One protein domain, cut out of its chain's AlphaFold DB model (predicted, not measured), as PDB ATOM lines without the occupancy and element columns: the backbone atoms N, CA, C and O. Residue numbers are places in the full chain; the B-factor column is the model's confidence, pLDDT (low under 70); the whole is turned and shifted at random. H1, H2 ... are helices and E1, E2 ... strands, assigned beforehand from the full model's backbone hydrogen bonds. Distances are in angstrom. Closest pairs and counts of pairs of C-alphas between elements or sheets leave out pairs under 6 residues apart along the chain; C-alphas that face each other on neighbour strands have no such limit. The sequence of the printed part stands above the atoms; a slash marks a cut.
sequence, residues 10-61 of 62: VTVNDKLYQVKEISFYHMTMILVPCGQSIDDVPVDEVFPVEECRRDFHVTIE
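Overview. This is residues 10 to 61 of the 62 residues of an uncharacterized protein of Lachnoclostridium sp. An298 (UniProt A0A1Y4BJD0). A strongly twisted sheet of five strands is built round a long hairpin, E2 and E3, and one short helix, H1, packs on it, joining the edge strand E4 to the opposite edge strand E5. The turn of the hairpin lies at one end of the longest axis, and a long loop, residues 34 to 45, swings out at the other. The printed part has 52 residues, with five named strands and one named helix in the order E1 E2 E3 E4 H1 E5. The sheet is mixed, in the order E4 E1 E2 E3 E5, and the class is mixed, helices and strands. The whole is compact, with a radius of gyration of the C-alphas of 10.6 A, and elongated, spanning 31 by 19 by 18 A.

Arrangement. E1, residues 10 to 12, and E2, residues 15 to 23, form an antiparallel hairpin, with N 10 and O 17 within hydrogen-bond range at 2.8 A. E2 bends by 62 degrees at residue 20. Its pairing is staggered: residues 15 to 17 pair with E1, and residues 17 to 23 with E3, residues 28 to 33. E2 and E3 are a second antiparallel hairpin, with N 30 and O 21 at 2.8 A and N 18 and O 32 at 2.9 A. E1, E2 and E3 make a meander, each strand the antiparallel neighbour of the one before. E4, residues 46 to 48, is parallel to E1 at 38 degrees, with N 11 and O 47 at 2.9 A. H1, residues 49 to 55, is on the sheet; its closest C-alphas to E1 are those of Val 49 and Val 12, 5.6 A apart. In H1, 1 of 3 O i to N i+4 pairs and 3 of 4 O i to N i+3 pairs are within range. E5, residues 57 to 60, is parallel to E3 at 19 degrees, with N 31 and O 59 at 2.8 A. E3 and H1 are near each other, while E4 and E5 are apart.

Along the chain. E1 begins at C-alpha 10, (127.380, 151.926, 66.387), and measures 6.5 A. E2 measures 22.4 A and ends at C-alpha 23, (130.858, 141.778, 55.600). E3 measures 17.0 A, E4 7.0 A and H1 10.6 A. E5 measures 10.2 A and ends at C-alpha 60, (122.876, 142.686, 67.557).

Size, cuts and confidence. The two C-alphas farthest apart, those of Tyr 25 and Asp 39, are 31.7 A from each other. The printed part has no cut. The link from E3 to E4, 12 residues, is long; the other links are tight. The mean pLDDT of the printed part is 92.7, and no printed residue is under 70.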
ATOM      1  N   VAL A  10     128.710 151.564  66.863       95.00
ATOM      2  CA  VAL A  10     127.380 151.926  66.387       95.00
ATOM      3  C   VAL A  10     126.494 152.312  67.561       95.00
ATOM      4  O   VAL A  10     126.448 151.602  68.567       95.00
ATOM      5  N   THR A  11     125.773 153.422  67.432       94.88
ATOM      6  CA  THR A  11     124.783 153.853  68.423       94.88
ATOM      7  C   THR A  11     123.387 153.361  68.053       94.88
ATOM      8  O   THR A  11     122.903 153.562  66.937       94.88
ATOM      9  N   VAL A  12     122.719 152.711  69.006       92.88
ATOM     10  CA  VAL A  12     121.342 152.207  68.890       92.88
ATOM     11  C   VAL A  12     120.544 152.756  70.070       92.88
ATOM     12  O   VAL A  12     120.777 152.333  71.199       92.88
ATOM     13  N   ASN A  13     119.601 153.674  69.828       89.25
ATOM     14  CA  ASN A  13     118.803 154.320  70.887       89.25
ATOM     15  C   ASN A  13     119.675 154.807  72.067       89.25
ATOM     16  O   ASN A  13     119.469 154.385  73.205       89.25
ATOM     17  N   ASP A  14     120.704 155.605  71.767       83.88
ATOM     18  CA  ASP A  14     121.666 156.168  72.733       83.88
ATOM     19  C   ASP A  14     122.559 155.152  73.475       83.88
ATOM     20  O   ASP A  14     123.319 155.520  74.369       83.88
ATOM     21  N   LYS A  15     122.527 153.869  73.093       91.88
ATOM     22  CA  LYS A  15     123.451 152.843  73.592       91.88
ATOM     23  C   LYS A  15     124.559 152.571  72.588       91.88
ATOM     24  O   LYS A  15     124.290 152.430  71.395       91.88
ATOM     25  N   LEU A  16     125.785 152.449  73.085       95.31
ATOM     26  CA  LEU A  16     126.958 152.134  72.278       95.31
ATOM     27  C   LEU A  16     127.120 150.617  72.118       95.31
ATOM     28  O   LEU A  16     127.053 149.862  73.090       95.31
ATOM     29  N   TYR A  17     127.359 150.185  70.885       95.81
ATOM     30  CA  TYR A  17     127.709 148.816  70.533       95.81
ATOM     31  C   TYR A  17     129.010 148.807  69.737       95.81
ATOM     32  O   TYR A  17     129.266 149.711  68.942       95.81
ATOM     33  N   GLN A  18     129.817 147.767  69.908       95.62
ATOM     34  CA  GLN A  18     131.029 147.563  69.124       95.62
ATOM     35  C   GLN A  18     130.715 146.735  67.877       95.62
ATOM     36  O   GLN A  18     130.004 145.730  67.943       95.62
ATOM     37  N   VAL A  19     131.296 147.116  66.741       94.62
ATOM     38  CA  VAL A  19     131.271 146.300  65.524       94.62
ATOM     39  C   VAL A  19     132.188 145.096  65.726       94.62
ATOM     40  O   VAL A  19     133.414 145.221  65.736       94.62
ATOM     41  N   LYS A  20     131.591 143.913  65.869       94.75
ATOM     42  CA  LYS A  20     132.306 142.634  65.933       94.75
ATOM     43  C   LYS A  20     132.763 142.207  64.545       94.75
ATOM     44  O   LYS A  20     133.920 141.842  64.348       94.75
ATOM     45  N   GLU A  21     131.853 142.280  63.580       94.06
ATOM     46  CA  GLU A  21     132.094 141.849  62.209       94.06
ATOM     47  C   GLU A  21     131.329 142.730  61.225       94.06
ATOM     48  O   GLU A  21     130.218 143.183  61.495       94.06
ATOM     49  N   ILE A  22     131.932 142.958  60.064       92.25
ATOM     50  CA  ILE A  22     131.273 143.580  58.923       92.25
ATOM     51  C   ILE A  22     131.672 142.823  57.663       92.25
ATOM     52  O   ILE A  22     132.848 142.545  57.421       92.25
ATOM     53  N   SER A  23     130.679 142.484  56.856       91.88
ATOM     54  CA  SER A  23     130.858 141.778  55.600       91.88
ATOM     55  C   SER A  23     130.258 142.621  54.486       91.88
ATOM     56  O   SER A  23     129.046 142.668  54.304       91.88
ATOM     57  N   PHE A  24     131.129 143.264  53.706       90.06
ATOM     58  CA  PHE A  24     130.737 144.038  52.523       90.06
ATOM     59  C   PHE A  24     130.198 143.157  51.391       90.06
ATOM     60  O   PHE A  24     129.422 143.621  50.567       90.06
ATOM     61  N   TYR A  25     130.592 141.881  51.351       92.62
ATOM     62  CA  TYR A  25     130.080 140.941  50.353       92.62
ATOM     63  C   TYR A  25     128.617 140.570  50.627       92.62
ATOM     64  O   TYR A  25     127.799 140.559  49.715       92.62
ATOM     65  N   HIS A  26     128.282 140.297  51.891       94.75
ATOM     66  CA  HIS A  26     126.916 139.943  52.297       94.75
ATOM     67  C   HIS A  26     126.070 141.159  52.696       94.75
ATOM     68  O   HIS A  26     124.896 140.993  53.006       94.75
ATOM     69  N   MET A  27     126.665 142.358  52.720       94.19
ATOM     70  CA  MET A  27     126.064 143.567  53.284       94.19
ATOM     71  C   MET A  27     125.504 143.317  54.693       94.19
ATOM     72  O   MET A  27     124.374 143.676  55.005       94.19
ATOM     73  N   THR A  28     126.291 142.676  55.563       95.69
ATOM     74  CA  THR A  28     125.909 142.399  56.957       95.69
ATOM     75  C   THR A  28     126.849 143.073  57.948       95.69
ATOM     76  O   THR A  28     128.040 143.253  57.682       95.69
ATOM     77  N   MET A  29     126.310 143.428  59.112       95.88
ATOM     78  CA  MET A  29     127.058 143.982  60.237       95.88
ATOM     79  C   MET A  29     126.591 143.328  61.536       95.88
ATOM     80  O   MET A  29     125.394 143.266  61.809       95.88
ATOM     81  N   ILE A  30     127.545 142.857  62.335       96.50
ATOM     82  CA  ILE A  30     127.302 142.242  63.638       96.50
ATOM     83  C   ILE A  30     127.815 143.177  64.724       96.50
ATOM     84  O   ILE A  30     128.993 143.550  64.745       96.50
ATOM     85  N   LEU A  31     126.916 143.529  65.632       96.31
ATOM     86  CA  LEU A  31     127.160 144.388  66.777       96.31
ATOM     87  C   LEU A  31     127.127 143.570  68.066       96.31
ATOM     88  O   LEU A  31     126.293 142.678  68.207       96.31
ATOM     89  N   VAL A  32     127.987 143.915  69.018       96.25
ATOM     90  CA  VAL A  32     127.978 143.355  70.377       96.25
ATOM     91  C   VAL A  32     127.950 144.472  71.419       96.25
ATOM     92  O   VAL A  32     128.493 145.551  71.160       96.25
ATOM     93  N   PRO A  33     127.326 144.255  72.592       94.69
ATOM     94  CA  PRO A  33     127.394 145.197  73.697       94.69
ATOM     95  C   PRO A  33     128.845 145.528  74.041       94.69
ATOM     96  O   PRO A  33     129.689 144.637  74.133       94.69
ATOM     97  N   CYS A  34     129.129 146.805  74.279       89.31
ATOM     98  CA  CYS A  34     130.404 147.228  74.840       89.31
ATOM     99  C   CYS A  34     130.179 147.984  76.149       89.31
ATOM    100  O   CYS A  34     129.185 148.684  76.314       89.31
ATOM    101  N   GLY A  35     131.116 147.846  77.086       86.38
ATOM    102  CA  GLY A  35     131.069 148.549  78.372       86.38
ATOM    103  C   GLY A  35     131.569 149.997  78.325       86.38
ATOM    104  O   GLY A  35     131.734 150.595  79.381       86.38
ATOM    105  N   GLN A  36     131.875 150.531  77.139       87.44
ATOM    106  CA  GLN A  36     132.417 151.882  76.965       87.44
ATOM    107  C   GLN A  36     131.288 152.913  76.868       87.44
ATOM    108  O   GLN A  36     130.247 152.631  76.267       87.44
ATOM    109  N   SER A  37     131.501 154.105  77.435       87.44
ATOM    110  CA  SER A  37     130.626 155.250  77.179       87.44
ATOM    111  C   SER A  37     130.888 155.807  75.783       87.44
ATOM    112  O   SER A  37     132.003 155.728  75.270       87.44
ATOM    113  N   ILE A  38     129.869 156.427  75.185       87.00
ATOM    114  CA  ILE A  38     130.024 157.187  73.940       87.00
ATOM    115  C   ILE A  38     131.024 158.344  74.096       87.00
ATOM    116  O   ILE A  38     131.721 158.680  73.146       87.00
ATOM    117  N   ASP A  39     131.144 158.902  75.303       88.69
ATOM    118  CA  ASP A  39     132.076 159.995  75.609       88.69
ATOM    119  C   ASP A  39     133.547 159.540  75.638       88.69
ATOM    120  O   ASP A  39     134.454 160.369  75.551       88.69
ATOM    121  N   ASP A  40     133.789 158.229  75.744       90.19
ATOM    122  CA  ASP A  40     135.126 157.634  75.851       90.19
ATOM    123  C   ASP A  40     135.677 157.149  74.499       90.19
ATOM    124  O   ASP A  40     136.780 156.596  74.442       90.19
ATOM    125  N   VAL A  41     134.920 157.312  73.408       89.31
ATOM    126  CA  VAL A  41     135.299 156.844  72.068       89.31
ATOM    127  C   VAL A  41     135.423 158.005  71.073       89.31
ATOM    128  O   VAL A  41     134.700 158.998  71.182       89.31
ATOM    129  N   PRO A  42     136.330 157.916  70.083       89.81
ATOM    130  CA  PRO A  42     136.452 158.944  69.055       89.81
ATOM    131  C   PRO A  42     135.156 159.076  68.249       89.81
ATOM    132  O   PRO A  42     134.655 158.099  67.696       89.81
ATOM    133  N   VAL A  43     134.620 160.296  68.153       88.06
ATOM    134  CA  VAL A  43     133.345 160.569  67.462       88.06
ATOM    135  C   VAL A  43     133.383 160.147  65.988       88.06
ATOM    136  O   VAL A  43     132.364 159.742  65.441       88.06
ATOM    137  N   ASP A  44     134.549 160.193  65.339       90.06
ATOM    138  CA  ASP A  44     134.729 159.781  63.942       90.06
ATOM    139  C   ASP A  44     134.715 158.257  63.726       90.06
ATOM    140  O   ASP A  44     134.680 157.797  62.581       90.06
ATOM    141  N   GLU A  45     134.701 157.476  64.808       90.31
ATOM    142  CA  GLU A  45     134.559 156.018  64.792       90.31
ATOM    143  C   GLU A  45     133.140 155.536  65.151       90.31
ATOM    144  O   GLU A  45     132.864 154.329  65.083       90.31
ATOM    145  N   VAL A  46     132.241 156.461  65.515       92.62
ATOM    146  CA  VAL A  46     130.873 156.192  65.979       92.62
ATOM    147  C   VAL A  46     129.858 156.563  64.904       92.62
ATOM    148  O   VAL A  46     129.783 157.708  64.469       92.62
ATOM    149  N   PHE A  47     129.021 155.601  64.517       93.25
ATOM    150  CA  PHE A  47     127.979 155.802  63.509       93.25
ATOM    151  C   PHE A  47     126.587 155.478  64.068       93.25
ATOM    152  O   PHE A  47     126.433 154.515  64.816       93.25
ATOM    153  N   PRO A  48     125.536 156.233  63.716       93.88
ATOM    154  CA  PRO A  48     124.177 155.882  64.107       93.88
ATOM    155  C   PRO A  48     123.690 154.645  63.345       93.88
ATOM    156  O   PRO A  48     123.901 154.511  62.138       93.88
ATOM    157  N   VAL A  49     122.969 153.748  64.028       94.81
ATOM    158  CA  VAL A  49     122.464 152.498  63.424       94.81
ATOM    159  C   VAL A  49     121.582 152.741  62.202       94.81
ATOM    160  O   VAL A  49     121.575 151.935  61.274       94.81
ATOM    161  N   GLU A  50     120.874 153.868  62.171       94.50
ATOM    162  CA  GLU A  50     120.016 154.257  61.054       94.50
ATOM    163  C   GLU A  50     120.807 154.607  59.787       94.50
ATOM    164  O   GLU A  50     120.285 154.448  58.686       94.50
ATOM    165  N   GLU A  51     122.068 155.035  59.905       92.56
ATOM    166  CA  GLU A  51     122.959 155.174  58.748       92.56
ATOM    167  C   GLU A  51     123.471 153.811  58.289       92.56
ATOM    168  O   GLU A  51     123.422 153.513  57.099       92.56
ATOM    169  N   CYS A  52     123.870 152.938  59.219       92.50
ATOM    170  CA  CYS A  52     124.339 151.594  58.880       92.50
ATOM    171  C   CYS A  52     123.249 150.746  58.202       92.50
ATOM    172  O   CYS A  52     123.535 150.019  57.255       92.50
ATOM    173  N   ARG A  53     121.991 150.864  58.645       94.12
ATOM    174  CA  ARG A  53     120.836 150.124  58.103       94.12
ATOM    175  C   ARG A  53     120.441 150.508  56.680       94.12
ATOM    176  O   ARG A  53     119.641 149.797  56.078       94.12
ATOM    177  N   ARG A  54     120.971 151.611  56.142       93.62
ATOM    178  CA  ARG A  54     120.741 151.989  54.738       93.62
ATOM    179  C   ARG A  54     121.384 150.995  53.782       93.62
ATOM    180  O   ARG A  54     120.785 150.676  52.763       93.62
ATOM    181  N   ASP A  55     122.563 150.502  54.152       91.69
ATOM    182  CA  ASP A  55     123.383 149.645  53.301       91.69
ATOM    183  C   ASP A  55     123.520 148.221  53.853       91.69
ATOM    184  O   ASP A  55     123.651 147.278  53.078       91.69
ATOM    185  N   PHE A  56     123.464 148.041  55.178       94.56
ATOM    186  CA  PHE A  56     123.735 146.766  55.842       94.56
ATOM    187  C   PHE A  56     122.516 146.195  56.572       94.56
ATOM    188  O   PHE A  56     121.767 146.896  57.252       94.56
ATOM    189  N   HIS A  57     122.391 144.870  56.548       96.62
ATOM    190  CA  HIS A  57     121.589 144.133  57.512       96.62
ATOM    191  C   HIS A  57     122.335 144.065  58.852       96.62
ATOM    192  O   HIS A  57     123.356 143.384  58.978       96.62
ATOM    193  N   VAL A  58     121.831 144.807  59.839       96.62
ATOM    194  CA  VAL A  58     122.459 144.946  61.159       96.62
ATOM    195  C   VAL A  58     121.834 143.973  62.158       96.62
ATOM    196  O   VAL A  58     120.641 144.071  62.454       96.62
ATOM    197  N   THR A  59     122.662 143.106  62.736       97.00
ATOM    198  CA  THR A  59     122.295 142.167  63.805       97.00
ATOM    199  C   THR A  59     123.017 142.539  65.094       97.00
ATOM    200  O   THR A  59     124.210 142.834  65.078       97.00
ATOM    201  N   ILE A  60     122.302 142.506  66.219       95.75
ATOM    202  CA  ILE A  60     122.876 142.686  67.557       95.75
ATOM    203  C   ILE A  60     122.923 141.311  68.230       95.75
ATOM    204  O   ILE A  60     121.881 140.680  68.407       95.75
ATOM    205  N   GLU A  61     124.118 140.847  68.585       94.44
ATOM    206  CA  GLU A  61     124.341 139.629  69.369       94.44
ATOM    207  C   GLU A  61     124.442 139.983  70.859       94.44
ATOM    208  O   GLU A  61     125.073 140.979  71.207       94.44
TER     209      GLU A  61